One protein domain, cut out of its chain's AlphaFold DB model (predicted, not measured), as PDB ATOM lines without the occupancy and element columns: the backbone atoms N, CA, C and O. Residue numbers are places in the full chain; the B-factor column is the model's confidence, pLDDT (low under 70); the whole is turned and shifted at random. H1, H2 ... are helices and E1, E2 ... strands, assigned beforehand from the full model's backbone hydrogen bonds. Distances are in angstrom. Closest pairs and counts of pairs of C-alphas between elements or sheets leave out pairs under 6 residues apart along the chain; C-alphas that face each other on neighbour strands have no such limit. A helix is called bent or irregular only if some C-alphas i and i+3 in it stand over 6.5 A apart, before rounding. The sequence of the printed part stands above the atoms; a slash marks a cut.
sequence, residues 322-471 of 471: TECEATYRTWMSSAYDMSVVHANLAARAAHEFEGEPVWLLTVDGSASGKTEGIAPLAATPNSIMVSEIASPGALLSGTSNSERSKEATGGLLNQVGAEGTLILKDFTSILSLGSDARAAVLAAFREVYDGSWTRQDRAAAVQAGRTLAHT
ATOM      1  N   THR A 322     234.945 244.939 153.831       92.50
ATOM      2  CA  THR A 322     236.114 244.069 153.643       92.50
ATOM      3  C   THR A 322     236.867 244.353 152.339       92.50
ATOM      4  O   THR A 322     238.097 244.354 152.337       92.50
ATOM      5  N   GLU A 323     236.172 244.635 151.237       91.69
ATOM      6  CA  GLU A 323     236.802 245.020 149.961       91.69
ATOM      7  C   GLU A 323     237.426 246.421 150.030       91.69
ATOM      8  O   GLU A 323     238.526 246.646 149.514       91.69
ATOM      9  N   CYS A 324     236.770 247.349 150.732       89.31
ATOM     10  CA  CYS A 324     237.336 248.660 151.040       89.31
ATOM     11  C   CYS A 324     238.627 248.520 151.866       89.31
ATOM     12  O   CYS A 324     239.661 249.082 151.502       89.31
ATOM     13  N   GLU A 325     238.616 247.711 152.930       91.38
ATOM     14  CA  GLU A 325     239.805 247.426 153.737       91.38
ATOM     15  C   GLU A 325     240.926 246.795 152.904       91.38
ATOM     16  O   GLU A 325     242.084 247.196 153.027       91.38
ATOM     17  N   ALA A 326     240.607 245.832 152.036       90.44
ATOM     18  CA  ALA A 326     241.584 245.198 151.153       90.44
ATOM     19  C   ALA A 326     242.232 246.210 150.193       90.44
ATOM     20  O   ALA A 326     243.442 246.162 149.960       90.44
ATOM     21  N   THR A 327     241.448 247.169 149.693       90.19
ATOM     22  CA  THR A 327     241.944 248.268 148.857       90.19
ATOM     23  C   THR A 327     242.904 249.152 149.645       90.19
ATOM     24  O   THR A 327     244.039 249.361 149.212       90.19
ATOM     25  N   TYR A 328     242.511 249.597 150.843       89.69
ATOM     26  CA  TYR A 328     243.398 250.366 151.716       89.69
ATOM     27  C   TYR A 328     244.679 249.600 152.036       89.69
ATOM     28  O   TYR A 328     245.741 250.184 151.933       89.69
ATOM     29  N   ARG A 329     244.624 248.298 152.331       88.81
ATOM     30  CA  ARG A 329     245.815 247.469 152.611       88.81
ATOM     31  C   ARG A 329     246.700 247.188 151.395       88.81
ATOM     32  O   ARG A 329     247.838 246.755 151.559       88.81
ATOM     33  N   THR A 330     246.174 247.365 150.186       89.75
ATOM     34  CA  THR A 330     246.956 247.235 148.951       89.75
ATOM     35  C   THR A 330     247.814 248.477 148.735       89.75
ATOM     36  O   THR A 330     248.988 248.369 148.387       89.75
ATOM     37  N   TRP A 331     247.233 249.658 148.958       87.38
ATOM     38  CA  TRP A 331     247.899 250.943 148.729       87.38
ATOM     39  C   TRP A 331     248.660 251.447 149.952       87.38
ATOM     40  O   TRP A 331     249.762 251.978 149.837       87.38
ATOM     41  N   MET A 332     248.074 251.269 151.128       82.62
ATOM     42  CA  MET A 332     248.673 251.528 152.427       82.62
ATOM     43  C   MET A 332     249.238 250.216 152.963       82.62
ATOM     44  O   MET A 332     248.641 249.158 152.803       82.62
ATOM     45  N   SER A 333     250.399 250.263 153.613       80.06
ATOM     46  CA  SER A 333     251.002 249.056 154.193       80.06
ATOM     47  C   SER A 333     250.039 248.331 155.148       80.06
ATOM     48  O   SER A 333     249.154 248.949 155.739       80.06
ATOM     49  N   SER A 334     250.271 247.042 155.402       81.81
ATOM     50  CA  SER A 334     249.490 246.262 156.376       81.81
ATOM     51  C   SER A 334     249.496 246.837 157.800       81.81
ATOM     52  O   SER A 334     248.624 246.481 158.592       81.81
ATOM     53  N   ALA A 335     250.448 247.723 158.110       82.31
ATOM     54  CA  ALA A 335     250.575 248.430 159.379       82.31
ATOM     55  C   ALA A 335     249.702 249.696 159.487       82.31
ATOM     56  O   ALA A 335     249.709 250.334 160.538       82.31
ATOM     57  N   TYR A 336     248.982 250.084 158.430       87.75
ATOM     58  CA  TYR A 336     248.082 251.233 158.474       87.75
ATOM     59  C   TYR A 336     246.896 250.965 159.406       87.75
ATOM     60  O   TYR A 336     246.274 249.897 159.357       87.75
ATOM     61  N   ASP A 337     246.601 251.932 160.271       87.94
ATOM     62  CA  ASP A 337     245.546 251.804 161.266       87.94
ATOM     63  C   ASP A 337     244.167 251.997 160.626       87.94
ATOM     64  O   ASP A 337     243.692 253.112 160.399       87.94
ATOM     65  N   MET A 338     243.501 250.875 160.359       90.06
ATOM     66  CA  MET A 338     242.162 250.863 159.774       90.06
ATOM     67  C   MET A 338     241.096 251.477 160.688       90.06
ATOM     68  O   MET A 338     240.026 251.830 160.195       90.06
ATOM     69  N   SER A 339     241.365 251.670 161.987       89.38
ATOM     70  CA  SER A 339     240.415 252.343 162.879       89.38
ATOM     71  C   SER A 339     240.133 253.784 162.441       89.38
ATOM     72  O   SER A 339     238.993 254.234 162.547       89.38
ATOM     73  N   VAL A 340     241.120 254.472 161.850       88.38
ATOM     74  CA  VAL A 340     240.956 255.823 161.288       88.38
ATOM     75  C   VAL A 340     240.006 255.805 160.093       88.38
ATOM     76  O   VAL A 340     239.106 256.640 160.003       88.38
ATOM     77  N   VAL A 341     240.156 254.827 159.196       90.00
ATOM     78  CA  VAL A 341     239.265 254.655 158.038       90.00
ATOM     79  C   VAL A 341     237.849 254.341 158.503       90.00
ATOM     80  O   VAL A 341     236.895 254.953 158.031       90.00
ATOM     81  N   HIS A 342     237.697 253.435 159.469       92.44
ATOM     82  CA  HIS A 342     236.389 253.063 160.002       92.44
ATOM     83  C   HIS A 342     235.702 254.242 160.694       92.44
ATOM     84  O   HIS A 342     234.506 254.436 160.498       92.44
ATOM     85  N   ALA A 343     236.443 255.061 161.447       92.38
ATOM     86  CA  ALA A 343     235.912 256.275 162.060       92.38
ATOM     87  C   ALA A 343     235.435 257.286 161.006       92.38
ATOM     88  O   ALA A 343     234.334 257.818 161.131       92.38
ATOM     89  N   ASN A 344     236.218 257.502 159.944       91.00
ATOM     90  CA  ASN A 344     235.852 258.393 158.840       91.00
ATOM     91  C   ASN A 344     234.590 257.906 158.105       91.00
ATOM     92  O   ASN A 344     233.666 258.689 157.878       91.00
ATOM     93  N   LEU A 345     234.523 256.611 157.773       90.00
ATOM     94  CA  LEU A 345     233.357 256.001 157.124       90.00
ATOM     95  C   LEU A 345     232.117 256.059 158.022       90.00
ATOM     96  O   LEU A 345     231.039 256.405 157.547       90.00
ATOM     97  N   ALA A 346     232.263 255.776 159.319       90.62
ATOM     98  CA  ALA A 346     231.168 255.857 160.282       90.62
ATOM     99  C   ALA A 346     230.659 257.295 160.455       90.62
ATOM    100  O   ALA A 346     229.450 257.503 160.497       90.62
ATOM    101  N   ALA A 347     231.554 258.287 160.510       90.69
ATOM    102  CA  ALA A 347     231.176 259.695 160.599       90.69
ATOM    103  C   ALA A 347     230.398 260.155 159.358       90.69
ATOM    104  O   ALA A 347     229.379 260.824 159.500       90.69
ATOM    105  N   ARG A 348     230.823 259.747 158.154       87.31
ATOM    106  CA  ARG A 348     230.080 260.047 156.920       87.31
ATOM    107  C   ARG A 348     228.737 259.321 156.869       87.31
ATOM    108  O   ARG A 348     227.744 259.934 156.488       87.31
ATOM    109  N   ALA A 349     228.702 258.044 157.248       87.19
ATOM    110  CA  ALA A 349     227.475 257.254 157.271       87.19
ATOM    111  C   ALA A 349     226.465 257.791 158.293       87.19
ATOM    112  O   ALA A 349     225.270 257.731 158.042       87.19
ATOM    113  N   ALA A 350     226.922 258.355 159.417       87.19
ATOM    114  CA  ALA A 350     226.045 258.971 160.409       87.19
ATOM    115  C   ALA A 350     225.200 260.118 159.826       87.19
ATOM    116  O   ALA A 350     224.083 260.322 160.283       87.19
ATOM    117  N   HIS A 351     225.695 260.822 158.800       82.00
ATOM    118  CA  HIS A 351     224.953 261.885 158.106       82.00
ATOM    119  C   HIS A 351     223.914 261.369 157.098       82.00
ATOM    120  O   HIS A 351     223.186 262.173 156.535       82.00
ATOM    121  N   GLU A 352     223.816 260.054 156.880       79.75
ATOM    122  CA  GLU A 352     222.714 259.429 156.123       79.75
ATOM    123  C   GLU A 352     221.500 259.107 157.021       79.75
ATOM    124  O   GLU A 352     220.477 258.616 156.545       79.75
ATOM    125  N   PHE A 353     221.612 259.344 158.333       82.81
ATOM    126  CA  PHE A 353     220.543 259.133 159.307       82.81
ATOM    127  C   PHE A 353     220.072 260.470 159.883       82.81
ATOM    128  O   PHE A 353     220.856 261.403 160.043       82.81
ATOM    129  N   GLU A 354     218.798 260.545 160.271       77.81
ATOM    130  CA  GLU A 354     218.287 261.680 161.042       77.81
ATOM    131  C   GLU A 354     218.966 261.726 162.424       77.81
ATOM    132  O   GLU A 354     218.900 260.764 163.196       77.81
ATOM    133  N   GLY A 355     219.620 262.842 162.753       80.31
ATOM    134  CA  GLY A 355     220.323 263.005 164.023       80.31
ATOM    135  C   GLY A 355     221.198 264.255 164.085       80.31
ATOM    136  O   GLY A 355     221.230 265.061 163.157       80.31
ATOM    137  N   GLU A 356     221.908 264.423 165.203       81.00
ATOM    138  CA  GLU A 356     222.892 265.500 165.351       81.00
ATOM    139  C   GLU A 356     224.095 265.281 164.415       81.00
ATOM    140  O   GLU A 356     224.557 264.143 164.252       81.00
ATOM    141  N   PRO A 357     224.655 266.351 163.821       82.56
ATOM    142  CA  PRO A 357     225.772 266.219 162.900       82.56
ATOM    143  C   PRO A 357     227.024 265.717 163.626       82.56
ATOM    144  O   PRO A 357     227.506 266.310 164.591       82.56
ATOM    145  N   VAL A 358     227.619 264.638 163.117       88.50
ATOM    146  CA  VAL A 358     228.914 264.140 163.600       88.50
ATOM    147  C   VAL A 358     230.057 264.955 162.995       88.50
ATOM    148  O   VAL A 358     230.222 264.993 161.779       88.50
ATOM    149  N   TRP A 359     230.866 265.599 163.840       90.75
ATOM    150  CA  TRP A 359     232.085 266.301 163.433       90.75
ATOM    151  C   TRP A 359     233.309 265.516 163.905       90.75
ATOM    152  O   TRP A 359     233.545 265.386 165.105       90.75
ATOM    153  N   LEU A 360     234.093 264.993 162.960       91.19
ATOM    154  CA  LEU A 360     235.287 264.196 163.243       91.19
ATOM    155  C   LEU A 360     236.558 264.978 162.892       91.19
ATOM    156  O   LEU A 360     236.728 265.425 161.760       91.19
ATOM    157  N   LEU A 361     237.472 265.102 163.859       90.75
ATOM    158  CA  LEU A 361     238.819 265.635 163.648       90.75
ATOM    159  C   LEU A 361     239.856 264.544 163.929       90.75
ATOM    160  O   LEU A 361     240.115 264.206 165.084       90.75
ATOM    161  N   THR A 362     240.483 264.029 162.875       87.19
ATOM    162  CA  THR A 362     241.556 263.033 162.992       87.19
ATOM    163  C   THR A 362     242.883 263.717 163.312       87.19
ATOM    164  O   THR A 362     243.391 264.519 162.525       87.19
ATOM    165  N   VAL A 363     243.467 263.383 164.465       87.06
ATOM    166  CA  VAL A 363     244.754 263.920 164.928       87.06
ATOM    167  C   VAL A 363     245.780 262.802 164.948       87.06
ATOM    168  O   VAL A 363     245.595 261.801 165.632       87.06
ATOM    169  N   ASP A 364     246.871 262.990 164.214       80.56
ATOM    170  CA  ASP A 364     247.946 262.007 164.125       80.56
ATOM    171  C   ASP A 364     249.264 262.674 163.697       80.56
ATOM    172  O   ASP A 364     249.280 263.812 163.199       80.56
ATOM    173  N   GLY A 365     250.374 261.958 163.876       77.50
ATOM    174  CA  GLY A 365     251.718 262.370 163.504       77.50
ATOM    175  C   GLY A 365     251.847 262.816 162.045       77.50
ATOM    176  O   GLY A 365     250.997 262.583 161.179       77.50
ATOM    177  N   SER A 366     252.937 263.521 161.743       74.56
ATOM    178  CA  SER A 366     253.239 263.874 160.353       74.56
ATOM    179  C   SER A 366     253.479 262.606 159.525       74.56
ATOM    180  O   SER A 366     254.089 261.663 160.018       74.56
ATOM    181  N   ALA A 367     253.015 262.605 158.271       75.25
ATOM    182  CA  ALA A 367     253.167 261.497 157.320       75.25
ATOM    183  C   ALA A 367     252.568 260.135 157.752       75.25
ATOM    184  O   ALA A 367     253.014 259.096 157.278       75.25
ATOM    185  N   SER A 368     251.539 260.127 158.605       78.62
ATOM    186  CA  SER A 368     250.867 258.893 159.048       78.62
ATOM    187  C   SER A 368     249.771 258.366 158.107       78.62
ATOM    188  O   SER A 368     249.176 257.329 158.375       78.62
ATOM    189  N   GLY A 369     249.484 259.066 157.003       80.62
ATOM    190  CA  GLY A 369     248.419 258.688 156.067       80.62
ATOM    191  C   GLY A 369     247.023 259.221 156.429       80.62
ATOM    192  O   GLY A 369     246.018 258.716 155.933       80.62
ATOM    193  N   LYS A 370     246.920 260.216 157.324       82.81
ATOM    194  CA  LYS A 370     245.625 260.807 157.733       82.81
ATOM    195  C   LYS A 370     244.839 261.433 156.574       82.81
ATOM    196  O   LYS A 370     243.617 261.328 156.538       82.81
ATOM    197  N   THR A 371     245.538 262.046 155.619       80.56
ATOM    198  CA  THR A 371     244.926 262.658 154.433       80.56
ATOM    199  C   THR A 371     244.343 261.584 153.524       80.56
ATOM    200  O   THR A 371     243.213 261.699 153.069       80.56
ATOM    201  N   GLU A 372     245.091 260.508 153.309       85.00
ATOM    202  CA  GLU A 372     244.706 259.346 152.511       85.00
ATOM    203  C   GLU A 372     243.519 258.598 153.143       85.00
ATOM    204  O   GLU A 372     242.687 258.033 152.436       85.00
ATOM    205  N   GLY A 373     243.385 258.662 154.472       83.75
ATOM    206  CA  GLY A 373     242.244 258.111 155.203       83.75
ATOM    207  C   GLY A 373     240.926 258.863 154.992       83.75
ATOM    208  O   GLY A 373     239.872 258.244 155.103       83.75
ATOM    209  N   ILE A 374     240.955 260.171 154.701       85.12
ATOM    210  CA  ILE A 374     239.743 261.001 154.535       85.12
ATOM    211  C   ILE A 374     239.479 261.391 153.072       85.12
ATOM    212  O   ILE A 374     238.339 261.654 152.701       85.12
ATOM    213  N   ALA A 375     240.515 261.403 152.225       82.88
ATOM    214  CA  ALA A 375     240.431 261.857 150.839       82.88
ATOM    215  C   ALA A 375     239.337 261.159 150.004       82.88
ATOM    216  O   ALA A 375     238.619 261.856 149.285       82.88
ATOM    217  N   PRO A 376     239.130 259.832 150.116       84.25
ATOM    218  CA  PRO A 376     238.096 259.154 149.336       84.25
ATOM    219  C   PRO A 376     236.663 259.598 149.654       84.25
ATOM    220  O   PRO A 376     235.791 259.443 148.805       84.25
ATOM    221  N   LEU A 377     236.407 260.207 150.820       83.06
ATOM    222  CA  LEU A 377     235.072 260.711 151.162       83.06
ATOM    223  C   LEU A 377     234.608 261.856 150.246       83.06
ATOM    224  O   LEU A 377     233.406 262.072 150.122       83.06
ATOM    225  N   ALA A 378     235.521 262.559 149.563       81.56
ATOM    226  CA  ALA A 378     235.151 263.576 148.569       81.56
ATOM    227  C   ALA A 378     234.380 262.998 147.380       81.56
ATOM    228  O   ALA A 378     233.662 263.722 146.704       81.56
ATOM    229  N   ALA A 379     234.536 261.698 147.127       77.19
ATOM    230  CA  ALA A 379     233.788 260.999 146.101       77.19
ATOM    231  C   ALA A 379     232.422 260.511 146.608       77.19
ATOM    232  O   ALA A 379     231.815 259.702 145.926       77.19
ATOM    233  N   THR A 380     231.950 260.921 147.792       75.94
ATOM    234  CA  THR A 380     230.592 260.601 148.266       75.94
ATOM    235  C   THR A 380     229.614 261.731 147.927       75.94
ATOM    236  O   THR A 380     230.047 262.877 147.781       75.94
ATOM    237  N   PRO A 381     228.301 261.450 147.795       72.94
ATOM    238  CA  PRO A 381     227.331 262.475 147.417       72.94
ATOM    239  C   PRO A 381     227.354 263.660 148.384       72.94
ATOM    240  O   PRO A 381     227.597 263.482 149.585       72.94
ATOM    241  N   ASN A 382     227.107 264.855 147.842       72.25
ATOM    242  CA  ASN A 382     227.022 266.118 148.579       72.25
ATOM    243  C   ASN A 382     228.248 266.411 149.471       72.25
ATOM    244  O   ASN A 382     228.114 267.024 150.528       72.25
ATOM    245  N   SER A 383     229.449 265.964 149.081       77.81
ATOM    246  CA  SER A 383     230.677 266.147 149.868       77.81
ATOM    247  C   SER A 383     231.685 267.095 149.221       77.81
ATOM    248  O   SER A 383     232.219 266.821 148.151       77.81
ATOM    249  N   ILE A 384     232.025 268.189 149.901       80.62
ATOM    250  CA  ILE A 384     232.982 269.185 149.402       80.62
ATOM    251  C   ILE A 384     234.297 269.062 150.150       80.62
ATOM    252  O   ILE A 384     234.342 269.245 151.365       80.62
ATOM    253  N   MET A 385     235.388 268.822 149.425       80.88
ATOM    254  CA  MET A 385     236.727 268.877 150.001       80.88
ATOM    255  C   MET A 385     237.350 270.255 149.850       80.88
ATOM    256  O   MET A 385     237.439 270.798 148.754       80.88
ATOM    257  N   VAL A 386     237.864 270.784 150.953       81.12
ATOM    258  CA  VAL A 386     238.540 272.079 150.998       81.12
ATOM    259  C   VAL A 386     239.921 271.952 151.628       81.12
ATOM    260  O   VAL A 386     240.142 271.208 152.587       81.12
ATOM    261  N   SER A 387     240.873 272.702 151.072       72.56
ATOM    262  CA  SER A 387     242.256 272.736 151.566       72.56
ATOM    263  C   SER A 387     242.502 273.866 152.567       72.56
ATOM    264  O   SER A 387     243.410 273.763 153.387       72.56
ATOM    265  N   GLU A 388     241.704 274.937 152.522       74.62
ATOM    266  CA  GLU A 388     241.888 276.115 153.369       74.62
ATOM    267  C   GLU A 388     240.564 276.850 153.612       74.62
ATOM    268  O   GLU A 388     239.735 276.984 152.714       74.62
ATOM    269  N   ILE A 389     240.396 277.378 154.829       78.56
ATOM    270  CA  ILE A 389     239.338 278.332 155.177       78.56
ATOM    271  C   ILE A 389     239.995 279.544 155.828       78.56
ATOM    272  O   ILE A 389     240.341 279.529 157.007       78.56
ATOM    273  N   ALA A 390     240.163 280.608 155.046       73.06
ATOM    274  CA  ALA A 390     240.881 281.805 155.482       73.06
ATOM    275  C   ALA A 390     240.009 282.804 156.267       73.06
ATOM    276  O   ALA A 390     240.531 283.696 156.939       73.06
ATOM    277  N   SER A 391     238.677 282.708 156.166       78.94
ATOM    278  CA  SER A 391     237.754 283.612 156.862       78.94
ATOM    279  C   SER A 391     236.319 283.069 156.908       78.94
ATOM    280  O   SER A 391     235.963 282.224 156.086       78.94
ATOM    281  N   PRO A 392     235.443 283.626 157.767       77.31
ATOM    282  CA  PRO A 392     234.007 283.331 157.732       77.31
ATOM    283  C   PRO A 392     233.348 283.639 156.376       77.31
ATOM    284  O   PRO A 392     232.354 283.019 156.017       77.31
ATOM    285  N   GLY A 393     233.910 284.565 155.588       74.06
ATOM    286  CA  GLY A 393     233.417 284.878 154.243       74.06
ATOM    287  C   GLY A 393     233.558 283.731 153.244       74.06
ATOM    288  O   GLY A 393     232.784 283.672 152.295       74.06
ATOM    289  N   ALA A 394     234.496 282.807 153.480       74.75
ATOM    290  CA  ALA A 394     234.611 281.589 152.685       74.75
ATOM    291  C   ALA A 394     233.435 280.635 152.945       74.75
ATOM    292  O   ALA A 394     232.978 279.975 152.022       74.75
ATOM    293  N   LEU A 395     232.910 280.596 154.176       74.81
ATOM    294  CA  LEU A 395     231.770 279.755 154.550       74.81
ATOM    295  C   LEU A 395     230.442 280.336 154.056       74.81
ATOM    296  O   LEU A 395     229.668 279.634 153.412       74.81
ATOM    297  N   LEU A 396     230.207 281.625 154.303       70.88
ATOM    298  CA  LEU A 396     229.012 282.335 153.849       70.88
ATOM    299  C   LEU A 396     229.402 283.745 153.411       70.88
ATOM    300  O   LEU A 396     229.910 284.522 154.223       70.88
ATOM    301  N   SER A 397     229.182 284.093 152.144       67.12
ATOM    302  CA  SER A 397     229.546 285.406 151.601       67.12
ATOM    303  C   SER A 397     228.704 286.529 152.221       67.12
ATOM    304  O   SER A 397     227.538 286.328 152.535       67.12
ATOM    305  N   GLY A 398     229.296 287.718 152.386       56.91
ATOM    306  CA  GLY A 398     228.611 288.938 152.850       56.91
ATOM    307  C   GLY A 398     228.351 289.976 151.749       56.91
ATOM    308  O   GLY A 398     227.824 291.051 152.024       56.91
ATOM    309  N   THR A 399     228.726 289.691 150.497       52.53
ATOM    310  CA  THR A 399     228.595 290.653 149.390       52.53
ATOM    311  C   THR A 399     227.139 290.938 149.021       52.53
ATOM    312  O   THR A 399     226.285 290.047 149.007       52.53
ATOM    313  N   SER A 400     226.847 292.206 148.713       41.59
ATOM    314  CA  SER A 400     225.510 292.647 148.307       41.59
ATOM    315  C   SER A 400     225.112 292.041 146.950       41.59
ATOM    316  O   SER A 400     225.969 291.787 146.110       41.59
ATOM    317  N   ASN A 401     223.812 291.833 146.687       41.75
ATOM    318  CA  ASN A 401     223.343 291.273 145.401       41.75
ATOM    319  C   ASN A 401     223.763 292.106 144.173       41.75
ATOM    320  O   ASN A 401     223.809 291.569 143.076       41.75
ATOM    321  N   SER A 402     224.045 293.399 144.350       33.72
ATOM    322  CA  SER A 402     224.560 294.292 143.302       33.72
ATOM    323  C   SER A 402     226.053 294.106 143.013       33.72
ATOM    324  O   SER A 402     226.508 294.507 141.952       33.72
ATOM    325  N   GLU A 403     226.798 293.500 143.937       38.16
ATOM    326  CA  GLU A 403     228.230 293.169 143.821       38.16
ATOM    327  C   GLU A 403     228.444 291.652 143.650       38.16
ATOM    328  O   GLU A 403     229.564 291.148 143.720       38.16
ATOM    329  N   ARG A 404     227.350 290.899 143.486       38.75
ATOM    330  CA  ARG A 404     227.347 289.445 143.360       38.75
ATOM    331  C   ARG A 404     227.389 289.086 141.875       38.75
ATOM    332  O   ARG A 404     226.458 289.411 141.141       38.75
ATOM    333  N   SER A 405     228.458 288.422 141.431       41.41
ATOM    334  CA  SER A 405     228.525 287.883 140.066       41.41
ATOM    335  C   SER A 405     227.445 286.814 139.861       41.41
ATOM    336  O   SER A 405     226.996 286.179 140.821       41.41
ATOM    337  N   LYS A 406     227.011 286.600 138.612       38.91
ATOM    338  CA  LYS A 406     225.976 285.600 138.291       38.91
ATOM    339  C   LYS A 406     226.400 284.167 138.652       38.91
ATOM    340  O   LYS A 406     225.528 283.359 138.944       38.91
ATOM    341  N   GLU A 407     227.704 283.883 138.707       42.62
ATOM    342  CA  GLU A 407     228.258 282.590 139.146       42.62
ATOM    343  C   GLU A 407     228.631 282.538 140.641       42.62
ATOM    344  O   GLU A 407     229.197 281.551 141.112       42.62
ATOM    345  N   ALA A 408     228.361 283.587 141.427       48.75
ATOM    346  CA  ALA A 408     228.743 283.607 142.835       48.75
ATOM    347  C   ALA A 408     227.931 282.590 143.652       48.75
ATOM    348  O   ALA A 408     226.782 282.840 144.045       48.75
ATOM    349  N   THR A 409     228.593 281.493 144.017       55.28
ATOM    350  CA  THR A 409     228.038 280.408 144.838       55.28
ATOM    351  C   THR A 409     227.532 280.884 146.200       55.28
ATOM    352  O   THR A 409     226.615 280.305 146.761       55.28
ATOM    353  N   GLY A 410     228.060 282.003 146.714       62.94
ATOM    354  CA  GLY A 410     227.627 282.609 147.975       62.94
ATOM    355  C   GLY A 410     228.332 282.051 149.213       62.94
ATOM    356  O   GLY A 410     227.886 282.333 150.321       62.94
ATOM    357  N   GLY A 411     229.421 281.297 149.046       75.06
ATOM    358  CA  GLY A 411     230.181 280.661 150.130       75.06
ATOM    359  C   GLY A 411     230.032 279.138 150.135       75.06
ATOM    360  O   GLY A 411     229.154 278.600 149.469       75.06
ATOM    361  N   LEU A 412     230.913 278.445 150.860       76.25
ATOM    362  CA  LEU A 412     230.970 276.982 150.923       76.25
ATOM    363  C   LEU A 412     229.667 276.356 151.428       76.25
ATOM    364  O   LEU A 412     229.267 275.335 150.892       76.25
ATOM    365  N   LEU A 413     228.970 276.970 152.389       75.69
ATOM    366  CA  LEU A 413     227.703 276.430 152.899       75.69
ATOM    367  C   LEU A 413     226.627 276.397 151.806       75.69
ATOM    368  O   LEU A 413     225.986 275.376 151.606       75.69
ATOM    369  N   ASN A 414     226.544 277.457 150.998       72.50
ATOM    370  CA  ASN A 414     225.637 277.492 149.848       72.50
ATOM    371  C   ASN A 414     226.026 276.490 148.743       72.50
ATOM    372  O   ASN A 414     225.170 276.116 147.948       72.50
ATOM    373  N   GLN A 415     227.299 276.081 148.662       69.88
ATOM    374  CA  GLN A 415     227.746 275.033 147.735       69.88
ATOM    375  C   GLN A 415     227.427 273.631 148.252       69.88
ATOM    376  O   GLN A 415     227.049 272.775 147.461       69.88
ATOM    377  N   VAL A 416     227.592 273.401 149.560       72.44
ATOM    378  CA  VAL A 416     227.231 272.140 150.226       72.44
ATOM    379  C   VAL A 416     225.718 271.910 150.129       72.44
ATOM    380  O   VAL A 416     225.286 270.781 149.932       72.44
ATOM    381  N   GLY A 417     224.924 272.983 150.193       68.94
ATOM    382  CA  GLY A 417     223.466 272.917 150.148       68.94
ATOM    383  C   GLY A 417     222.858 272.650 151.524       68.94
ATOM    384  O   GLY A 417     223.518 272.816 152.548       68.94
ATOM    385  N   ALA A 418     221.579 272.266 151.550       68.19
ATOM    386  CA  ALA A 418     220.849 272.015 152.798       68.19
ATOM    387  C   ALA A 418     221.391 270.796 153.569       68.19
ATOM    388  O   ALA A 418     221.380 270.789 154.794       68.19
ATOM    389  N   GLU A 419     221.898 269.789 152.853       71.06
ATOM    390  CA  GLU A 419     222.444 268.559 153.426       71.06
ATOM    391  C   GLU A 419     223.723 268.169 152.682       71.06
ATOM    392  O   GLU A 419     223.705 267.949 151.469       71.06
ATOM    393  N   GLY A 420     224.840 268.066 153.403       76.94
ATOM    394  CA  GLY A 420     226.104 267.636 152.820       76.94
ATOM    395  C   GLY A 420     227.276 267.666 153.796       76.94
ATOM    396  O   GLY A 420     227.159 268.099 154.943       76.94
ATOM    397  N   THR A 421     228.430 267.186 153.341       83.50
ATOM    398  CA  THR A 421     229.624 267.007 154.174       83.50
ATOM    399  C   THR A 421     230.742 267.942 153.726       83.50
ATOM    400  O   THR A 421     231.196 267.900 152.585       83.50
ATOM    401  N   LEU A 422     231.255 268.766 154.643       86.50
ATOM    402  CA  LEU A 422     232.455 269.570 154.409       86.50
ATOM    403  C   LEU A 422     233.696 268.825 154.919       86.50
ATOM    404  O   LEU A 422     233.849 268.599 156.118       86.50
ATOM    405  N   ILE A 423     234.609 268.477 154.016       87.44
ATOM    406  CA  ILE A 423     235.837 267.738 154.313       87.44
ATOM    407  C   ILE A 423     237.020 268.706 154.327       87.44
ATOM    408  O   ILE A 423     237.458 269.205 153.290       87.44
ATOM    409  N   LEU A 424     237.579 268.948 155.512       86.25
ATOM    410  CA  LEU A 424     238.779 269.766 155.689       86.25
ATOM    411  C   LEU A 424     240.024 268.888 155.580       86.25
ATOM    412  O   LEU A 424     240.342 268.140 156.502       86.25
ATOM    413  N   LYS A 425     240.754 269.005 154.465       79.56
ATOM    414  CA  LYS A 425     241.982 268.228 154.226       79.56
ATOM    415  C   LYS A 425     243.075 268.532 155.254       79.56
ATOM    416  O   LYS A 425     243.821 267.640 155.648       79.56
ATOM    417  N   ASP A 426     243.188 269.797 155.658       77.81
ATOM    418  CA  ASP A 426     244.165 270.245 156.648       77.81
ATOM    419  C   ASP A 426     243.592 271.344 157.550       77.81
ATOM    420  O   ASP A 426     243.344 272.476 157.127       77.81
ATOM    421  N   PHE A 427     243.434 271.016 158.834       83.94
ATOM    422  CA  PHE A 427     242.978 271.956 159.857       83.94
ATOM    423  C   PHE A 427     244.087 272.918 160.320       83.94
ATOM    424  O   PHE A 427     243.812 273.954 160.930       83.94
ATOM    425  N   THR A 428     245.354 272.622 160.009       78.12
ATOM    426  CA  THR A 428     246.508 273.455 160.381       78.12
ATOM    427  C   THR A 428     246.427 274.841 159.749       78.12
ATOM    428  O   THR A 428     246.879 275.810 160.358       78.12
ATOM    429  N   SER A 429     245.807 274.959 158.571       76.31
ATOM    430  CA  SER A 429     245.543 276.242 157.908       76.31
ATOM    431  C   SER A 429     244.743 277.191 158.813       76.31
ATOM    432  O   SER A 429     245.167 278.320 159.058       76.31
ATOM    433  N   ILE A 430     243.666 276.693 159.427       83.19
ATOM    434  CA  ILE A 430     242.817 277.430 160.375       83.19
ATOM    435  C   ILE A 430     243.581 277.731 161.667       83.19
ATOM    436  O   ILE A 430     243.504 278.839 162.200       83.19
ATOM    437  N   LEU A 431     244.361 276.769 162.171       82.25
ATOM    438  CA  LEU A 431     245.179 276.975 163.372       82.25
ATOM    439  C   LEU A 431     246.253 278.051 163.170       82.25
ATOM    440  O   LEU A 431     246.544 278.805 164.103       82.25
ATOM    441  N   SER A 432     246.789 278.153 161.953       78.19
ATOM    442  CA  SER A 432     247.832 279.107 161.561       78.19
ATOM    443  C   SER A 432     247.308 280.524 161.331       78.19
ATOM    444  O   SER A 432     248.108 281.456 161.220       78.19
ATOM    445  N   LEU A 433     245.985 280.716 161.283       75.50
ATOM    446  CA  LEU A 433     245.390 282.045 161.219       75.50
ATOM    447  C   LEU A 433     245.765 282.872 162.456       75.50
ATOM    448  O   LEU A 433     245.973 282.358 163.561       75.50
ATOM    449  N   GLY A 434     245.796 284.195 162.275       78.12
ATOM    450  CA  GLY A 434     245.858 285.124 163.402       78.12
ATOM    451  C   GLY A 434     244.705 284.869 164.380       78.12
ATOM    452  O   GLY A 434     243.637 284.417 163.966       78.12
ATOM    453  N   SER A 435     244.914 285.155 165.669       72.44
ATOM    454  CA  SER A 435     243.964 284.850 166.757       72.44
ATOM    455  C   SER A 435     242.522 285.225 166.431       72.44
ATOM    456  O   SER A 435     241.624 284.413 166.628       72.44
ATOM    457  N   ASP A 436     242.318 286.420 165.884       67.88
ATOM    458  CA  ASP A 436     240.992 286.980 165.630       67.88
ATOM    459  C   ASP A 436     240.312 286.297 164.441       67.88
ATOM    460  O   ASP A 436     239.126 285.981 164.493       67.88
ATOM    461  N   ALA A 437     241.072 286.018 163.377       70.38
ATOM    462  CA  ALA A 437     240.572 285.308 162.205       70.38
ATOM    463  C   ALA A 437     240.242 283.849 162.548       70.38
ATOM    464  O   ALA A 437     239.168 283.367 162.197       70.38
ATOM    465  N   ARG A 438     241.116 283.178 163.311       84.94
ATOM    466  CA  ARG A 438     240.868 281.829 163.830       84.94
ATOM    467  C   ARG A 438     239.620 281.795 164.707       84.94
ATOM    468  O   ARG A 438     238.757 280.953 164.496       84.94
ATOM    469  N   ALA A 439     239.499 282.718 165.664       78.88
ATOM    470  CA  ALA A 439     238.338 282.798 166.548       78.88
ATOM    471  C   ALA A 439     237.041 283.044 165.765       78.88
ATOM    472  O   ALA A 439     236.031 282.415 166.053       78.88
ATOM    473  N   ALA A 440     237.077 283.903 164.744       80.25
ATOM    474  CA  ALA A 440     235.919 284.170 163.901       80.25
ATOM    475  C   ALA A 440     235.495 282.942 163.075       80.25
ATOM    476  O   ALA A 440     234.302 282.672 162.972       80.25
ATOM    477  N   VAL A 441     236.448 282.189 162.512       84.31
ATOM    478  CA  VAL A 441     236.160 280.939 161.783       84.31
ATOM    479  C   VAL A 441     235.599 279.870 162.724       84.31
ATOM    480  O   VAL A 441     234.588 279.256 162.408       84.31
ATOM    481  N   LEU A 442     236.194 279.689 163.908       86.88
ATOM    482  CA  LEU A 442     235.702 278.726 164.901       86.88
ATOM    483  C   LEU A 442     234.319 279.103 165.454       86.88
ATOM    484  O   LEU A 442     233.503 278.222 165.701       86.88
ATOM    485  N   ALA A 443     234.038 280.397 165.631       82.81
ATOM    486  CA  ALA A 443     232.707 280.866 166.009       82.81
ATOM    487  C   ALA A 443     231.685 280.574 164.905       82.81
ATOM    488  O   ALA A 443     230.617 280.053 165.199       82.81
ATOM    489  N   ALA A 444     232.033 280.828 163.640       83.62
ATOM    490  CA  ALA A 444     231.175 280.489 162.508       83.62
ATOM    491  C   ALA A 444     230.871 278.985 162.447       83.62
ATOM    492  O   ALA A 444     229.724 278.603 162.266       83.62
ATOM    493  N   PHE A 445     231.870 278.128 162.667       87.25
ATOM    494  CA  PHE A 445     231.662 276.682 162.752       87.25
ATOM    495  C   PHE A 445     230.683 276.265 163.846       87.25
ATOM    496  O   PHE A 445     229.910 275.339 163.637       87.25
ATOM    497  N   ARG A 446     230.687 276.952 164.988       84.19
ATOM    498  CA  ARG A 446     229.748 276.663 166.072       84.19
ATOM    499  C   ARG A 446     228.305 276.955 165.664       84.19
ATOM    500  O   ARG A 446     227.445 276.112 165.846       84.19
ATOM    501  N   GLU A 447     228.077 278.100 165.032       81.44
ATOM    502  CA  GLU A 447     226.753 278.479 164.521       81.44
ATOM    503  C   GLU A 447     226.282 277.525 163.406       81.44
ATOM    504  O   GLU A 447     225.111 277.167 163.333       81.44
ATOM    505  N   VAL A 448     227.206 277.059 162.553       83.44
ATOM    506  CA  VAL A 448     226.913 276.034 161.534       83.44
ATOM    507  C   VAL A 448     226.529 274.702 162.180       83.44
ATOM    508  O   VAL A 448     225.592 274.060 161.720       83.44
ATOM    509  N   TYR A 449     227.223 274.291 163.244       82.00
ATOM    510  CA  TYR A 449     226.881 273.084 164.002       82.00
ATOM    511  C   TYR A 449     225.484 273.178 164.630       82.00
ATOM    512  O   TYR A 449     224.729 272.212 164.588       82.00
ATOM    513  N   ASP A 450     225.121 274.356 165.140       78.88
ATOM    514  CA  ASP A 450     223.808 274.632 165.733       78.88
ATOM    515  C   ASP A 450     222.673 274.698 164.681       78.88
ATOM    516  O   ASP A 450     221.512 274.926 165.025       78.88
ATOM    517  N   GLY A 451     222.989 274.487 163.396       70.75
ATOM    518  CA  GLY A 451     222.021 274.358 162.304       70.75
ATOM    519  C   GLY A 451     221.493 275.684 161.760       70.75
ATOM    520  O   GLY A 451     220.625 275.692 160.894       70.75
ATOM    521  N   SER A 452     221.989 276.825 162.242       68.25
ATOM    522  CA  SER A 452     221.650 278.110 161.637       68.25
ATOM    523  C   SER A 452     222.743 279.132 161.869       68.25
ATOM    524  O   SER A 452     223.147 279.389 162.999       68.25
ATOM    525  N   TRP A 453     223.182 279.783 160.796       68.25
ATOM    526  CA  TRP A 453     224.148 280.864 160.911       68.25
ATOM    527  C   TRP A 453     223.712 282.082 160.115       68.25
ATOM    528  O   TRP A 453     223.383 282.001 158.929       68.25
ATOM    529  N   THR A 454     223.722 283.231 160.793       61.50
ATOM    530  CA  THR A 454     223.322 284.511 160.223       61.50
ATOM    531  C   THR A 454     224.456 285.528 160.244       61.50
ATOM    532  O   THR A 454     224.999 285.850 161.302       61.50
ATOM    533  N   ARG A 455     224.763 286.130 159.088       58.12
ATOM    534  CA  ARG A 455     225.718 287.249 159.001       58.12
ATOM    535  C   ARG A 455     224.986 288.585 158.837       58.12
ATOM    536  O   ARG A 455     224.234 288.776 157.885       58.12
ATOM    537  N   GLN A 456     225.241 289.530 159.746       49.84
ATOM    538  CA  GLN A 456     224.834 290.934 159.601       49.84
ATOM    539  C   GLN A 456     225.992 291.742 159.009       49.84
ATOM    540  O   GLN A 456     227.008 291.945 159.677       49.84
ATOM    541  N   ASP A 457     225.851 292.208 157.768       44.31
ATOM    542  CA  ASP A 457     226.872 293.031 157.120       44.31
ATOM    543  C   ASP A 457     226.586 294.533 157.298       44.31
ATOM    544  O   ASP A 457     225.483 295.014 157.027       44.31
ATOM    545  N   ARG A 458     227.577 295.308 157.762       36.34
ATOM    546  CA  ARG A 458     227.417 296.759 157.997       36.34
ATOM    547  C   ARG A 458     227.414 297.577 156.703       36.34
ATOM    548  O   ARG A 458     226.929 298.705 156.732       36.34
ATOM    549  N   ALA A 459     227.904 297.034 155.587       33.78
ATOM    550  CA  ALA A 459     227.843 297.705 154.284       33.78
ATOM    551  C   ALA A 459     226.415 297.727 153.697       33.78
ATOM    552  O   ALA A 459     226.040 298.684 153.026       33.78
ATOM    553  N   ALA A 460     225.581 296.735 154.028       32.22
ATOM    554  CA  ALA A 460     224.185 296.666 153.588       32.22
ATOM    555  C   ALA A 460     223.229 297.537 154.431       32.22
ATOM    556  O   ALA A 460     222.096 297.792 154.033       32.22
ATOM    557  N   ALA A 461     223.671 298.050 155.584       26.94
ATOM    558  CA  ALA A 461     222.812 298.805 156.498       26.94
ATOM    559  C   ALA A 461     222.452 300.227 156.013       26.94
ATOM    560  O   ALA A 461     221.611 300.877 156.631       26.94
ATOM    561  N   VAL A 462     223.041 300.715 154.912       30.16
ATOM    562  CA  VAL A 462     222.664 302.009 154.305       30.16
ATOM    563  C   VAL A 462     221.560 301.855 153.244       30.16
ATOM    564  O   VAL A 462     220.888 302.830 152.916       30.16
ATOM    565  N   GLN A 463     221.260 300.634 152.785       25.98
ATOM    566  CA  GLN A 463     220.080 300.351 151.963       25.98
ATOM    567  C   GLN A 463     219.420 299.031 152.381       25.98
ATOM    568  O   GLN A 463     219.767 297.967 151.887       25.98
ATOM    569  N   ALA A 464     218.406 299.162 153.244       23.75
ATOM    570  CA  ALA A 464     217.436 298.145 153.663       23.75
ATOM    571  C   ALA A 464     218.017 296.889 154.352       23.75
ATOM    572  O   ALA A 464     218.748 296.096 153.767       23.75
ATOM    573  N   GLY A 465     217.616 296.682 155.613       29.91
ATOM    574  CA  GLY A 465     218.028 295.550 156.443       29.91
ATOM    575  C   GLY A 465     217.898 294.205 155.729       29.91
ATOM    576  O   GLY A 465     216.812 293.823 155.290       29.91
ATOM    577  N   ARG A 466     219.016 293.485 155.620       31.97
ATOM    578  CA  ARG A 466     219.061 292.117 155.105       31.97
ATOM    579  C   ARG A 466     219.855 291.233 156.054       31.97
ATOM    580  O   ARG A 466     220.978 291.552 156.435       31.97
ATOM    581  N   THR A 467     219.224 290.125 156.404       32.81
ATOM    582  CA  THR A 467     219.725 289.045 157.245       32.81
ATOM    583  C   THR A 467     220.049 287.889 156.301       32.81
ATOM    584  O   THR A 467     219.141 287.390 155.641       32.81
ATOM    585  N   LEU A 468     221.321 287.510 156.155       34.06
ATOM    586  CA  LEU A 468     221.703 286.322 155.383       34.06
ATOM    587  C   LEU A 468     221.642 285.127 156.327       34.06
ATOM    588  O   LEU A 468     222.516 285.035 157.180       34.06
ATOM    589  N   ALA A 469     220.624 284.278 156.201       33.19
ATOM    590  CA  ALA A 469     220.476 283.050 156.976       33.19
ATOM    591  C   ALA A 469     220.666 281.835 156.060       33.19
ATOM    592  O   ALA A 469     220.102 281.799 154.966       33.19
ATOM    593  N   HIS A 470     221.455 280.869 156.517       35.59
ATOM    594  CA  HIS A 470     221.456 279.502 156.004       35.59
ATOM    595  C   HIS A 470     220.808 278.639 157.091       35.59
ATOM    596  O   HIS A 470     221.270 278.687 158.235       35.59
ATOM    597  N   THR A 471     219.717 277.955 156.754       37.66
ATOM    598  CA  THR A 471     219.054 276.930 157.581       37.66
ATOM    599  C   THR A 471     219.255 275.589 156.929       37.66
ATOM    600  O   THR A 471     219.037 275.555 155.694       37.66
TER     601      THR A 471
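AT A GLANCE: This is residues 322 to 471 of the 471 residues of an uncharacterized protein of Arthrobacter sp. AETb3-4 (UniProt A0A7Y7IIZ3). An elongated, stepwise row of parts: a small two-stranded parallel sheet, E1 and E2, lies near the middle, with H3 packed on it, H2 packed on H3, and H1 at that end of the long axis. Toward the other end come the long H7 with the short helices H4, H5 and H6, then the small antiparallel hairpin E3 and E4, whose long link reaches the far tip, while residues 402 to 407 of another link stick out. The printed part has 150 residues, with seven named helices and four named strands in the order H1 H2 H3 E1 H4 H5 E2 H6 H7 E3 E4. It is mostly helix and only just loose, close to compact, with a radius of gyration of the C-alphas of 18.0 A and spans of 62 by 34 by 28 A.

IN THESE COORDINATES: H1, residues 322 to 331, begins at C-alpha 322 (236.114, 244.069, 153.643) and is 14.5 A long. H2 is residues 338 to 350, 18.1 A. H3, residues 370 to 379, 16.6 A, is irregular: C-alphas 373 and 376 are 7.3 A apart. E1 is residues 383 to 386, H4 392 to 395, H5 412 to 416, E2 421 to 424 and H6 428 to 431. H7, residues 435 to 449, is 20.9 A long and begins at C-alpha 435 (243.964, 284.850, 166.757). E3 is residues 453 to 455, and E4, residues 468 to 470, ends at C-alpha 470 (221.456, 279.502, 156.004).

HOW THE PARTS SIT: H1 is close to but not clearly touching H2; their closest C-alphas, Glu 325 and Met 338, are 7.3 A apart. H2 and H3 touch, closest at the C-alphas of Val 341 and Gly 373, 5.4 A, and run the same way at a shallow tilt of 34 degrees, only just short of steep. The closest C-alphas of H3 and E1 are Ala 378 and Met 385, 5.7 A. E1 and E2 are parallel at 21 degrees, with N 384 and O 421 at 2.8 A; E1, H4 H5, E2 form a strand-helix-strand unit, two parallel strands joined through helices, with a right-handed crossover. H7 only just touches H4, with 3 pairs of C-alphas within 8 A, through residues 440 to 444 alone; Pro 392 and Val 441 have the closest C-alphas, 5.2 A. H7 also only just touches H6, with 3 such pairs, through residues 438 to 441 alone, closest at the C-alphas of Ile 430 and Arg 438, 5.9 A. E3 and E4 form an antiparallel hairpin, with N 455 and O 468 at 3.1 A. Every O i to N i+4 pair is within hydrogen-bond range in H1, H2, H5 and H7; H3 has 2 of 6, beside 5 of 7 O i to N i+3 pairs, and H4 and H6 are too short for an i+4 pair.

THE WHOLE: The C-alphas farthest apart, Ser 334 and Val 462, are 61.9 A apart. The printed part has no cut, and the links H2 to H3, H4 to H5 and E3 to E4 are long. The mean pLDDT of the printed part is 72.9, with residues 397 to 410, 415, 417 to 418, 436 and 452 to 471 under 70.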